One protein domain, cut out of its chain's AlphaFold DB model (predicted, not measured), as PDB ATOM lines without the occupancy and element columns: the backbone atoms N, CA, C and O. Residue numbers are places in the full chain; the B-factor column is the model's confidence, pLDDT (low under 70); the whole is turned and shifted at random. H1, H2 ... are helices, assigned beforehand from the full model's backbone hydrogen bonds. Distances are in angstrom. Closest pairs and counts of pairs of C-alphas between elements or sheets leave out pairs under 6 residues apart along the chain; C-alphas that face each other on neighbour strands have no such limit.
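What this domain is: This is residues 198 to 248 of the 248 residues of the protein "Excalibur calcium-binding domain protein" of Corynebacterium oculi (UniProt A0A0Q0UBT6). Little regular structure is present: the domain is mostly looping chain, with short helix H1 at one end of its long axis, the loop round Asp 241 at the other, and the still shorter H2 along one side. The stretch of residues 221 to 248, 28 residues with no named element, winds through the body and folds back on itself, with residues 227 to 228 paired with residues 245 to 246 as strands are, in stretches too short to be named. The printed part has 51 residues, with H1 then H2 and no named strand; the class is all helix, though the named elements hold only 15 residues. It is compact, with a radius of gyration of the C-alphas of 9.7 A, yet elongated, spanning 30 by 19 by 18 A.

Where its parts are: H1, residues 198 to 206, is 12.2 A long and begins at C-alpha 198 (247.690, 409.742, 299.719). H2, residues 215 to 220, ends at C-alpha 220 (266.020, 413.337, 295.825).

How they stand to each other: H1 and H2 are apart, with no C-alpha of the one within 8 A of the other. A short link of 8 residues joins them. In both, every O i to N i+4 pair is within hydrogen-bond range.

The domain as a whole: The C-alphas farthest apart, of Glu 198 and Asp 241, are 30.1 A apart. The printed part has no cut, and no printed residue is under 70 in pLDDT.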
ATOM      1  N   GLU A 198     246.984 409.086 298.599       82.19
ATOM      2  CA  GLU A 198     247.690 409.742 299.719       82.19
ATOM      3  C   GLU A 198     249.062 410.290 299.297       82.19
ATOM      4  O   GLU A 198     249.457 411.394 299.676       82.19
ATOM      5  N   SER A 199     249.785 409.547 298.454       79.88
ATOM      6  CA  SER A 199     251.088 409.971 297.934       79.88
ATOM      7  C   SER A 199     251.025 411.241 297.083       79.88
ATOM      8  O   SER A 199     251.979 412.023 297.075       79.88
ATOM      9  N   ASP A 200     249.912 411.473 296.394       82.56
ATOM     10  CA  ASP A 200     249.702 412.658 295.571       82.56
ATOM     11  C   ASP A 200     249.299 413.853 296.448       82.56
ATOM     12  O   ASP A 200     249.768 414.970 296.217       82.56
ATOM     13  N   ILE A 201     248.551 413.626 297.537       84.56
ATOM     14  CA  ILE A 201     248.274 414.668 298.540       84.56
ATOM     15  C   ILE A 201     249.570 415.113 299.229       84.56
ATOM     16  O   ILE A 201     249.838 416.310 299.359       84.56
ATOM     17  N   ILE A 202     250.416 414.165 299.639       84.19
ATOM     18  CA  ILE A 202     251.699 414.482 300.272       84.19
ATOM     19  C   ILE A 202     252.615 415.236 299.302       84.19
ATOM     20  O   ILE A 202     253.250 416.214 299.705       84.19
ATOM     21  N   GLN A 203     252.648 414.866 298.021       81.94
ATOM     22  CA  GLN A 203     253.381 415.627 297.005       81.94
ATOM     23  C   GLN A 203     252.811 417.035 296.816       81.94
ATOM     24  O   GLN A 203     253.578 417.993 296.775       81.94
ATOM     25  N   ALA A 204     251.489 417.200 296.792       82.94
ATOM     26  CA  ALA A 204     250.853 418.511 296.677       82.94
ATOM     27  C   ALA A 204     251.231 419.469 297.813       82.94
ATOM     28  O   ALA A 204     251.406 420.666 297.582       82.94
ATOM     29  N   VAL A 205     251.396 418.951 299.031       85.25
ATOM     30  CA  VAL A 205     251.726 419.762 300.212       85.25
ATOM     31  C   VAL A 205     253.233 420.005 300.354       85.25
ATOM     32  O   VAL A 205     253.643 421.056 300.847       85.25
ATOM     33  N   THR A 206     254.069 419.047 299.945       87.06
ATOM     34  CA  THR A 206     255.529 419.108 300.145       87.06
ATOM     35  C   THR A 206     256.297 419.654 298.944       87.06
ATOM     36  O   THR A 206     257.446 420.077 299.099       87.06
ATOM     37  N   ALA A 207     255.691 419.684 297.756       88.69
ATOM     38  CA  ALA A 207     256.353 420.185 296.565       88.69
ATOM     39  C   ALA A 207     256.558 421.712 296.616       88.69
ATOM     40  O   ALA A 207     255.708 422.468 297.097       88.69
ATOM     41  N   PRO A 208     257.681 422.213 296.076       89.75
ATOM     42  CA  PRO A 208     257.919 423.645 295.986       89.75
ATOM     43  C   PRO A 208     256.936 424.304 295.006       89.75
ATOM     44  O   PRO A 208     256.875 423.937 293.835       89.75
ATOM     45  N   ALA A 209     256.245 425.363 295.444       84.75
ATOM     46  CA  ALA A 209     255.280 426.109 294.618       84.75
ATOM     47  C   ALA A 209     255.876 426.722 293.329       84.75
ATOM     48  O   ALA A 209     255.144 427.062 292.406       84.75
ATOM     49  N   GLY A 210     257.202 426.893 293.267       89.38
ATOM     50  CA  GLY A 210     257.924 427.383 292.084       89.38
ATOM     51  C   GLY A 210     258.532 426.288 291.201       89.38
ATOM     52  O   GLY A 210     259.234 426.615 290.242       89.38
ATOM     53  N   GLY A 211     258.297 425.020 291.537       92.06
ATOM     54  CA  GLY A 211     258.947 423.867 290.931       92.06
ATOM     55  C   GLY A 211     260.321 423.543 291.513       92.06
ATOM     56  O   GLY A 211     260.915 424.332 292.253       92.06
ATOM     57  N   TYR A 212     260.820 422.350 291.197       93.94
ATOM     58  CA  TYR A 212     262.155 421.920 291.618       93.94
ATOM     59  C   TYR A 212     263.263 422.681 290.877       93.94
ATOM     60  O   TYR A 212     263.104 423.098 289.730       93.94
ATOM     61  N   GLU A 213     264.430 422.818 291.513       95.00
ATOM     62  CA  GLU A 213     265.608 423.435 290.884       95.00
ATOM     63  C   GLU A 213     266.166 422.586 289.733       95.00
ATOM     64  O   GLU A 213     266.735 423.106 288.775       95.00
ATOM     65  N   SER A 214     266.030 421.262 289.846       95.06
ATOM     66  CA  SER A 214     266.464 420.295 288.841       95.06
ATOM     67  C   SER A 214     265.717 418.973 288.999       95.06
ATOM     68  O   SER A 214     265.233 418.645 290.082       95.06
ATOM     69  N   CYS A 215     265.716 418.150 287.951       95.88
ATOM     70  CA  CYS A 215     265.153 416.798 288.012       95.88
ATOM     71  C   CYS A 215     265.853 415.882 289.015       95.88
ATOM     72  O   CYS A 215     265.255 414.942 289.534       95.88
ATOM     73  N   LYS A 216     267.122 416.164 289.326       95.88
ATOM     74  CA  LYS A 216     267.827 415.479 290.405       95.88
ATOM     75  C   LYS A 216     267.230 415.850 291.765       95.88
ATOM     76  O   LYS A 216     266.944 414.949 292.540       95.88
ATOM     77  N   ALA A 217     266.989 417.138 292.009       94.75
ATOM     78  CA  ALA A 217     266.357 417.603 293.243       94.75
ATOM     79  C   ALA A 217     264.933 417.047 293.403       94.75
ATOM     80  O   ALA A 217     264.564 416.659 294.503       94.75
ATOM     81  N   ALA A 218     264.167 416.940 292.310       93.69
ATOM     82  CA  ALA A 218     262.849 416.302 292.320       93.69
ATOM     83  C   ALA A 218     262.927 414.841 292.797       93.69
ATOM     84  O   ALA A 218     262.240 414.453 293.737       93.69
ATOM     85  N   ARG A 219     263.836 414.050 292.212       92.69
ATOM     86  CA  ARG A 219     264.047 412.645 292.597       92.69
ATOM     87  C   ARG A 219     264.570 412.486 294.024       92.69
ATOM     88  O   ARG A 219     264.124 411.596 294.736       92.69
ATOM     89  N   GLU A 220     265.494 413.342 294.452       93.50
ATOM     90  CA  GLU A 220     266.020 413.337 295.825       93.50
ATOM     91  C   GLU A 220     264.957 413.737 296.857       93.50
ATOM     92  O   GLU A 220     264.980 413.236 297.977       93.50
ATOM     93  N   ALA A 221     264.004 414.590 296.473       91.31
ATOM     94  CA  ALA A 221     262.849 414.950 297.289       91.31
ATOM     95  C   ALA A 221     261.735 413.886 297.284       91.31
ATOM     96  O   ALA A 221     260.726 414.072 297.956       91.31
ATOM     97  N   GLY A 222     261.898 412.788 296.536       90.25
ATOM     98  CA  GLY A 222     260.893 411.729 296.432       90.25
ATOM     99  C   GLY A 222     259.694 412.079 295.548       90.25
ATOM    100  O   GLY A 222     258.659 411.432 295.664       90.25
ATOM    101  N   ALA A 223     259.812 413.081 294.670       91.44
ATOM    102  CA  ALA A 223     258.763 413.403 293.708       91.44
ATOM    103  C   ALA A 223     258.545 412.243 292.726       91.44
ATOM    104  O   ALA A 223     259.509 411.618 292.262       91.44
ATOM    105  N   LYS A 224     257.286 411.994 292.357       90.06
ATOM    106  CA  LYS A 224     256.928 411.037 291.309       90.06
ATOM    107  C   LYS A 224     257.427 411.605 289.977       90.06
ATOM    108  O   LYS A 224     256.943 412.623 289.503       90.06
ATOM    109  N   THR A 225     258.476 410.993 289.428       91.62
ATOM    110  CA  THR A 225     259.039 411.353 288.116       91.62
ATOM    111  C   THR A 225     258.713 410.233 287.128       91.62
ATOM    112  O   THR A 225     258.864 409.067 287.512       91.62
ATOM    113  N   PRO A 226     258.243 410.535 285.901       93.56
ATOM    114  CA  PRO A 226     258.119 411.862 285.266       93.56
ATOM    115  C   PRO A 226     257.043 412.775 285.889       93.56
ATOM    116  O   PRO A 226     256.023 412.282 286.359       93.56
ATOM    117  N   LEU A 227     257.298 414.091 285.899       93.19
ATOM    118  CA  LEU A 227     256.385 415.138 286.388       93.19
ATOM    119  C   LEU A 227     255.580 415.712 285.222       93.19
ATOM    120  O   LEU A 227     256.172 416.217 284.273       93.19
ATOM    121  N   HIS A 228     254.261 415.722 285.308       94.88
ATOM    122  CA  HIS A 228     253.390 416.225 284.249       94.88
ATOM    123  C   HIS A 228     252.957 417.669 284.506       94.88
ATOM    124  O   HIS A 228     253.003 418.179 285.627       94.88
ATOM    125  N   GLU A 229     252.518 418.357 283.457       92.94
ATOM    126  CA  GLU A 229     251.899 419.669 283.601       92.94
ATOM    127  C   GLU A 229     250.677 419.595 284.534       92.94
ATOM    128  O   GLU A 229     249.754 418.811 284.321       92.94
ATOM    129  N   GLY A 230     250.678 420.431 285.576       88.81
ATOM    130  CA  GLY A 230     249.673 420.406 286.643       88.81
ATOM    131  C   GLY A 230     250.118 419.643 287.892       88.81
ATOM    132  O   GLY A 230     249.568 419.906 288.962       88.81
ATOM    133  N   ASP A 231     251.149 418.798 287.794       91.19
ATOM    134  CA  ASP A 231     251.686 418.099 288.956       91.19
ATOM    135  C   ASP A 231     252.381 419.080 289.918       91.19
ATOM    136  O   ASP A 231     253.046 420.043 289.498       91.19
ATOM    137  N   PRO A 232     252.289 418.833 291.233       92.38
ATOM    138  CA  PRO A 232     253.023 419.596 292.227       92.38
ATOM    139  C   PRO A 232     254.530 419.583 291.951       92.38
ATOM    140  O   PRO A 232     255.157 418.540 291.790       92.38
ATOM    141  N   GLY A 233     255.141 420.766 291.910       93.31
ATOM    142  CA  GLY A 233     256.575 420.891 291.652       93.31
ATOM    143  C   GLY A 233     256.973 420.822 290.170       93.31
ATOM    144  O   GLY A 233     258.160 420.998 289.860       93.31
ATOM    145  N   TYR A 234     256.018 420.655 289.247       95.56
ATOM    146  CA  TYR A 234     256.258 420.889 287.826       95.56
ATOM    147  C   TYR A 234     256.655 422.351 287.584       95.56
ATOM    148  O   TYR A 234     256.125 423.295 288.176       95.56
ATOM    149  N   SER A 235     257.599 422.560 286.668       94.88
ATOM    150  CA  SER A 235     257.831 423.876 286.089       94.88
ATOM    151  C   SER A 235     258.323 423.750 284.657       94.88
ATOM    152  O   SER A 235     259.097 422.852 284.326       94.88
ATOM    153  N   ARG A 236     257.989 424.743 283.829       94.12
ATOM    154  CA  ARG A 236     258.460 424.840 282.439       94.12
ATOM    155  C   ARG A 236     259.987 424.931 282.294       94.12
ATOM    156  O   ARG A 236     260.505 424.885 281.191       94.12
ATOM    157  N   LYS A 237     260.726 425.120 283.393       93.50
ATOM    158  CA  LYS A 237     262.199 425.100 283.394       93.50
ATOM    159  C   LYS A 237     262.762 423.678 283.442       93.50
ATOM    160  O   LYS A 237     263.906 423.482 283.043       93.50
ATOM    161  N   LEU A 238     261.995 422.731 283.985       94.94
ATOM    162  CA  LEU A 238     262.368 421.318 284.082       94.94
ATOM    163  C   LEU A 238     262.014 420.556 282.800       94.94
ATOM    164  O   LEU A 238     262.750 419.657 282.413       94.94
ATOM    165  N   ASP A 239     260.928 420.964 282.148       95.00
ATOM    166  CA  ASP A 239     260.464 420.505 280.838       95.00
ATOM    167  C   ASP A 239     261.249 421.224 279.719       95.00
ATOM    168  O   ASP A 239     260.958 422.370 279.363       95.00
ATOM    169  N   GLN A 240     262.342 420.604 279.259       92.31
ATOM    170  CA  GLN A 240     263.316 421.242 278.361       92.31
ATOM    171  C   GLN A 240     262.844 421.327 276.908       92.31
ATOM    172  O   GLN A 240     263.206 422.268 276.196       92.31
ATOM    173  N   ASP A 241     262.096 420.334 276.456       93.75
ATOM    174  CA  ASP A 241     261.546 420.219 275.108       93.75
ATOM    175  C   ASP A 241     260.116 420.751 275.015       93.75
ATOM    176  O   ASP A 241     259.690 421.207 273.949       93.75
ATOM    177  N   GLY A 242     259.432 420.852 276.145       94.50
ATOM    178  CA  GLY A 242     258.220 421.619 276.277       94.50
ATOM    179  C   GLY A 242     256.955 420.833 275.956       94.50
ATOM    180  O   GLY A 242     255.973 421.458 275.531       94.50
ATOM    181  N   ASP A 243     256.986 419.517 276.107       95.25
ATOM    182  CA  ASP A 243     255.914 418.602 275.725       95.25
ATOM    183  C   ASP A 243     254.881 418.364 276.843       95.25
ATOM    184  O   ASP A 243     253.853 417.726 276.604       95.25
ATOM    185  N   GLY A 244     255.109 418.953 278.022       95.00
ATOM    186  CA  GLY A 244     254.257 418.802 279.200       95.00
ATOM    187  C   GLY A 244     254.718 417.702 280.155       95.00
ATOM    188  O   GLY A 244     254.034 417.461 281.149       95.00
ATOM    189  N   VAL A 245     255.869 417.073 279.898       95.62
ATOM    190  CA  VAL A 245     256.486 416.064 280.758       95.62
ATOM    191  C   VAL A 245     257.898 416.514 281.136       95.62
ATOM    192  O   VAL A 245     258.780 416.732 280.318       95.62
ATOM    193  N   ALA A 246     258.139 416.683 282.429       94.75
ATOM    194  CA  ALA A 246     259.444 416.998 282.978       94.75
ATOM    195  C   ALA A 246     260.086 415.756 283.603       94.75
ATOM    196  O   ALA A 246     259.419 414.917 284.207       94.75
ATOM    197  N   CYS A 247     261.417 415.714 283.580       94.19
ATOM    198  CA  CYS A 247     262.200 414.706 284.298       94.19
ATOM    199  C   CYS A 247     261.958 413.258 283.848       94.19
ATOM    200  O   CYS A 247     261.944 412.358 284.692       94.19
ATOM    201  N   GLU A 248     261.812 413.072 282.535       91.94
ATOM    202  CA  GLU A 248     261.852 411.774 281.846       91.94
ATOM    203  C   GLU A 248     263.191 411.026 281.994       91.94
ATOM    204  O   GLU A 248     264.249 411.673 282.220       91.94
TER     205      GLU A 248